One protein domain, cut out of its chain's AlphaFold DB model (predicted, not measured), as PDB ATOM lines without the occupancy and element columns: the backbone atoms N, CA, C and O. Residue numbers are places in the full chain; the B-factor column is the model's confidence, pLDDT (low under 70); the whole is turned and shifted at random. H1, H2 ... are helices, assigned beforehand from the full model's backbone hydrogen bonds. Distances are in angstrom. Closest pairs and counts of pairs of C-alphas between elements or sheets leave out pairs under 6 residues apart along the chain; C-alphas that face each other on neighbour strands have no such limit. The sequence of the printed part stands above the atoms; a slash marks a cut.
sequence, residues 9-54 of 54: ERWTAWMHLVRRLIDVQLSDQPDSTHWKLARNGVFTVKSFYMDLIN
ATOM      1  N   GLU A   9      20.529   3.063  41.331       88.25
ATOM      2  CA  GLU A   9      21.461   3.135  40.194       88.25
ATOM      3  C   GLU A   9      20.889   3.846  38.961       88.25
ATOM      4  O   GLU A   9      21.615   4.528  38.238       88.25
ATOM      5  N   ARG A  10      19.570   3.757  38.737       85.38
ATOM      6  CA  ARG A  10      18.911   4.450  37.620       85.38
ATOM      7  C   ARG A  10      18.908   5.966  37.802       85.38
ATOM      8  O   ARG A  10      19.013   6.691  36.818       85.38
ATOM      9  N   TRP A  11      18.809   6.444  39.044       87.62
ATOM     10  CA  TRP A  11      18.945   7.868  39.362       87.62
ATOM     11  C   TRP A  11      20.378   8.349  39.134       87.62
ATOM     12  O   TRP A  11      20.593   9.382  38.504       87.62
ATOM     13  N   THR A  12      21.361   7.565  39.572       90.81
ATOM     14  CA  THR A  12      22.780   7.876  39.367       90.81
ATOM     15  C   THR A  12      23.130   7.942  37.879       90.81
ATOM     16  O   THR A  12      23.714   8.928  37.429       90.81
ATOM     17  N   ALA A  13      22.700   6.959  37.079       89.00
ATOM     18  CA  ALA A  13      22.893   6.962  35.627       89.00
ATOM     19  C   ALA A  13      22.230   8.175  34.948       89.00
ATOM     20  O   ALA A  13      22.819   8.788  34.056       89.00
ATOM     21  N   TRP A  14      21.035   8.559  35.408       89.44
ATOM     22  CA  TRP A  14      20.347   9.758  34.938       89.44
ATOM     23  C   TRP A  14      21.130  11.039  35.255       89.44
ATOM     24  O   TRP A  14      21.358  11.849  34.362       89.44
ATOM     25  N   MET A  15      21.627  11.199  36.484       91.75
ATOM     26  CA  MET A  15      22.452  12.352  36.867       91.75
ATOM     27  C   MET A  15      23.755  12.438  36.063       91.75
ATOM     28  O   MET A  15      24.144  13.529  35.645       91.75
ATOM     29  N   HIS A  16      24.407  11.307  35.777       91.62
ATOM     30  CA  HIS A  16      25.584  11.285  34.904       91.62
ATOM     31  C   HIS A  16      25.266  11.722  33.472       91.62
ATOM     32  O   HIS A  16      26.077  12.401  32.841       91.62
ATOM     33  N   LEU A  17      24.092  11.355  32.954       88.75
ATOM     34  CA  LEU A  17      23.647  11.790  31.635       88.75
ATOM     35  C   LEU A  17      23.348  13.292  31.616       88.75
ATOM     36  O   LEU A  17      23.893  13.999  30.773       88.75
ATOM     37  N   VAL A  18      22.571  13.783  32.586       90.00
ATOM     38  CA  VAL A  18      22.237  15.211  32.724       90.00
ATOM     39  C   VAL A  18      23.498  16.061  32.856       90.00
ATOM     40  O   VAL A  18      23.610  17.084  32.189       90.00
ATOM     41  N   ARG A  19      24.490  15.616  33.636       90.69
ATOM     42  CA  ARG A  19      25.763  16.333  33.788       90.69
ATOM     43  C   ARG A  19      26.554  16.449  32.483       90.69
ATOM     44  O   ARG A  19      27.275  17.416  32.319       90.69
ATOM     45  N   ARG A  20      26.452  15.488  31.563       86.06
ATOM     46  CA  ARG A  20      27.096  15.610  30.241       86.06
ATOM     47  C   ARG A  20      26.302  16.495  29.292       86.06
ATOM     48  O   ARG A  20      26.881  17.074  28.387       86.06
ATOM     49  N   LEU A  21      24.989  16.563  29.487       86.69
ATOM     50  CA  LEU A  21      24.088  17.323  28.632       86.69
ATOM     51  C   LEU A  21      24.044  18.809  29.005       86.69
ATOM     52  O   LEU A  21      23.843  19.635  28.129       86.69
ATOM     53  N   ILE A  22      24.244  19.155  30.281       86.31
ATOM     54  CA  ILE A  22      24.162  20.546  30.751       86.31
ATOM     55  C   ILE A  22      25.214  21.457  30.112       86.31
ATOM     56  O   ILE A  22      24.964  22.643  29.927       86.31
ATOM     57  N   ASP A  23      26.356  20.886  29.731       84.06
ATOM     58  CA  ASP A  23      27.440  21.604  29.064       84.06
ATOM     59  C   ASP A  23      27.242  21.677  27.535       84.06
ATOM     60  O   ASP A  23      28.009  22.344  26.839       84.06
ATOM     61  N   VAL A  24      26.220  21.007  26.983       83.75
ATOM     62  CA  VAL A  24      25.898  21.053  25.551       83.75
ATOM     63  C   VAL A  24      25.085  22.310  25.262       83.75
ATOM     64  O   VAL A  24      23.910  22.413  25.610       83.75
ATOM     65  N   GLN A  25      25.709  23.263  24.578       80.69
ATOM     66  CA  GLN A  25      25.031  24.443  24.055       80.69
ATOM     67  C   GLN A  25      24.526  24.149  22.645       80.69
ATOM     68  O   GLN A  25      25.316  23.986  21.716       80.69
ATOM     69  N   LEU A  26      23.206  24.067  22.491       81.06
ATOM     70  CA  LEU A  26      22.581  24.006  21.174       81.06
ATOM     71  C   LEU A  26      22.665  25.394  20.533       81.06
ATOM     72  O   LEU A  26      22.317  26.394  21.162       81.06
ATOM     73  N   SER A  27      23.141  25.456  19.294       81.81
ATOM     74  CA  SER A  27      23.076  26.661  18.477       81.81
ATOM     75  C   SER A  27      21.823  26.620  17.605       81.81
ATOM     76  O   SER A  27      21.362  25.551  17.220       81.81
ATOM     77  N   ASP A  28      21.289  27.790  17.254       79.69
ATOM     78  CA  ASP A  28      20.179  27.924  16.293       79.69
ATOM     79  C   ASP A  28      20.675  27.824  14.836       79.69
ATOM     80  O   ASP A  28      20.214  28.514  13.929       79.69
ATOM     81  N   GLN A  29      21.724  27.029  14.616       80.44
ATOM     82  CA  GLN A  29      22.278  26.808  13.290       80.44
ATOM     83  C   GLN A  29      21.570  25.619  12.641       80.44
ATOM     84  O   GLN A  29      21.243  24.656  13.333       80.44
ATOM     85  N   PRO A  30      21.355  25.649  11.315       78.62
ATOM     86  CA  PRO A  30      20.834  24.492  10.609       78.62
ATOM     87  C   PRO A  30      21.745  23.286  10.835       78.62
ATOM     88  O   PRO A  30      22.957  23.377  10.622       78.62
ATOM     89  N   ASP A  31      21.157  22.157  11.223       78.12
ATOM     90  CA  ASP A  31      21.892  20.904  11.341       78.12
ATOM     91  C   ASP A  31      22.530  20.534   9.996       78.12
ATOM     92  O   ASP A  31      21.879  20.547   8.945       78.12
ATOM     93  N   SER A  32      23.811  20.162  10.021       67.25
ATOM     94  CA  SER A  32      24.509  19.645   8.849       67.25
ATOM     95  C   SER A  32      24.683  18.131   8.952       67.25
ATOM     96  O   SER A  32      25.457  17.596   9.747       67.25
ATOM     97  N   THR A  33      23.965  17.396   8.106       68.56
ATOM     98  CA  THR A  33      24.109  15.941   8.015       68.56
ATOM     99  C   THR A  33      25.358  15.597   7.204       68.56
ATOM    100  O   THR A  33      25.361  15.693   5.974       68.56
ATOM    101  N   HIS A  34      26.433  15.192   7.881       63.34
ATOM    102  CA  HIS A  34      27.667  14.760   7.228       63.34
ATOM    103  C   HIS A  34      27.700  13.243   7.056       63.34
ATOM    104  O   HIS A  34      27.908  12.485   8.003       63.34
ATOM    105  N   TRP A  35      27.563  12.801   5.813       62.34
ATOM    106  CA  TRP A  35      27.720  11.406   5.440       62.34
ATOM    107  C   TRP A  35      29.193  11.044   5.310       62.34
ATOM    108  O   TRP A  35      29.882  11.511   4.402       62.34
ATOM    109  N   LYS A  36      29.691  10.186   6.199       62.59
ATOM    110  CA  LYS A  36      30.989   9.539   5.989       62.59
ATOM    111  C   LYS A  36      30.782   8.368   5.031       62.59
ATOM    112  O   LYS A  36      30.028   7.450   5.339       62.59
ATOM    113  N   LEU A  37      31.441   8.410   3.872       63.34
ATOM    114  CA  LEU A  37      31.427   7.313   2.905       63.34
ATOM    115  C   LEU A  37      31.838   6.000   3.590       63.34
ATOM    116  O   LEU A  37      32.959   5.875   4.085       63.34
ATOM    117  N   ALA A  38      30.960   4.997   3.562       60.69
ATOM    118  CA  ALA A  38      31.385   3.615   3.722       60.69
ATOM    119  C   ALA A  38      32.109   3.172   2.440       60.69
ATOM    120  O   ALA A  38      31.762   3.584   1.331       60.69
ATOM    121  N   ARG A  39      33.127   2.321   2.599       57.25
ATOM    122  CA  ARG A  39      34.109   1.908   1.574       57.25
ATOM    123  C   ARG A  39      33.506   1.291   0.294       57.25
ATOM    124  O   ARG A  39      34.226   1.110  -0.679       57.25
ATOM    125  N   ASN A  40      32.215   0.959   0.303       64.88
ATOM    126  CA  ASN A  40      31.449   0.330  -0.777       64.88
ATOM    127  C   ASN A  40      30.441   1.269  -1.481       64.88
ATOM    128  O   ASN A  40      29.755   0.831  -2.399       64.88
ATOM    129  N   GLY A  41      30.384   2.551  -1.105       58.66
ATOM    130  CA  GLY A  41      30.065   3.652  -2.024       58.66
ATOM    131  C   GLY A  41      28.644   3.788  -2.579       58.66
ATOM    132  O   GLY A  41      28.472   4.572  -3.509       58.66
ATOM    133  N   VAL A  42      27.625   3.100  -2.053       61.31
ATOM    134  CA  VAL A  42      26.246   3.287  -2.543       61.31
ATOM    135  C   VAL A  42      25.267   3.461  -1.389       61.31
ATOM    136  O   VAL A  42      24.866   2.494  -0.747       61.31
ATOM    137  N   PHE A  43      24.842   4.705  -1.175       66.12
ATOM    138  CA  PHE A  43      23.653   5.026  -0.391       66.12
ATOM    139  C   PHE A  43      22.582   5.592  -1.324       66.12
ATOM    140  O   PHE A  43      22.857   6.424  -2.187       66.12
ATOM    141  N   THR A  44      21.345   5.133  -1.147       69.56
ATOM    142  CA  THR A  44      20.160   5.721  -1.779       69.56
ATOM    143  C   THR A  44      19.510   6.707  -0.812       69.56
ATOM    144  O   THR A  44      19.631   6.572   0.406       69.56
ATOM    145  N   VAL A  45      18.737   7.663  -1.333       73.56
ATOM    146  CA  VAL A  45      17.882   8.529  -0.497       73.56
ATOM    147  C   VAL A  45      16.990   7.682   0.421       73.56
ATOM    148  O   VAL A  45      16.771   8.024   1.574       73.56
ATOM    149  N   LYS A  46      16.552   6.508  -0.044       76.88
ATOM    150  CA  LYS A  46      15.779   5.562   0.763       76.88
ATOM    151  C   LYS A  46      16.569   5.013   1.956       76.88
ATOM    152  O   LYS A  46      16.036   5.019   3.057       76.88
ATOM    153  N   SER A  47      17.811   4.560   1.764       71.56
ATOM    154  CA  SER A  47      18.635   4.082   2.888       71.56
ATOM    155  C   SER A  47      18.919   5.189   3.903       71.56
ATOM    156  O   SER A  47      18.924   4.909   5.089       71.56
ATOM    157  N   PHE A  48      19.031   6.451   3.466       73.50
ATOM    158  CA  PHE A  48      19.140   7.578   4.399       73.50
ATOM    159  C   PHE A  48      17.941   7.727   5.315       73.50
ATOM    160  O   PHE A  48      18.090   7.793   6.527       73.50
ATOM    161  N   TYR A  49      16.749   7.806   4.724       78.00
ATOM    162  CA  TYR A  49      15.539   7.997   5.506       78.00
ATOM    163  C   TYR A  49      15.304   6.811   6.441       78.00
ATOM    164  O   TYR A  49      14.863   7.015   7.563       78.00
ATOM    165  N   MET A  50      15.651   5.591   6.023       75.88
ATOM    166  CA  MET A  50      15.588   4.419   6.898       75.88
ATOM    167  C   MET A  50      16.559   4.502   8.085       75.88
ATOM    168  O   MET A  50      16.201   4.046   9.165       75.88
ATOM    169  N   ASP A  51      17.747   5.086   7.908       71.12
ATOM    170  CA  ASP A  51      18.711   5.288   8.999       71.12
ATOM    171  C   ASP A  51      18.320   6.457   9.919       71.12
ATOM    172  O   ASP A  51      18.611   6.418  11.106       71.12
ATOM    173  N   LEU A  52      17.664   7.496   9.390       68.81
ATOM    174  CA  LEU A  52      17.240   8.674  10.159       68.81
ATOM    175  C   LEU A  52      15.975   8.425  10.999       68.81
ATOM    176  O   LEU A  52      15.761   9.094  12.006       68.81
ATOM    177  N   ILE A  53      15.101   7.527  10.539       70.25
ATOM    178  CA  ILE A  53      13.790   7.260  11.152       70.25
ATOM    179  C   ILE A  53      13.857   6.161  12.232       70.25
ATOM    180  O   ILE A  53      12.977   6.125  13.092       70.25
ATOM    181  N   ASN A  54      14.862   5.278  12.195       51.97
ATOM    182  CA  ASN A  54      15.090   4.253  13.230       51.97
ATOM    183  C   ASN A  54      15.905   4.796  14.409       51.97
ATOM    184  O   ASN A  54      15.703   4.267  15.528       51.97
TER     185      ASN A  54
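Overview. This is residues 9 to 54 of the 54 residues of an uncharacterized protein of Aegilops tauschii subsp. strangulata (UniProt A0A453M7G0). What shape does the backbone make? It is a wide, open loop, residues 22 to 44, with a helix at each end, H1 before it and H2 after it, and no packed core. What is it built of? The 46 printed residues have two named helices and no named strand; the class is all helix, with 22 residues in named elements, under half. How spread out is it? It is extended, with a radius of gyration of the C-alphas of 16.7 A and spans of 42 by 29 by 20 A.

Arrangement. How do the helices stand? H1, residues 9 to 21, and H2, residues 45 to 53, are apart, no C-alpha of one within 8 A of the other. Are their backbones bonded? In both, every O i to N i+4 pair is within hydrogen-bond range.

Along the chain. Where does H1 begin? C-alpha 9 is at (21.461, 3.135, 40.194), and H1 is 18.5 A long. Where does H2 end? C-alpha 53 is at (13.790, 7.260, 11.152), and H2 is 12.4 A long.

Size, cuts and confidence. Is anything missing? The printed part has no cut; the H1 to H2 link is long, 23 residues. Where is confidence low? Residues 32 to 44, 52 and 54 are under 70.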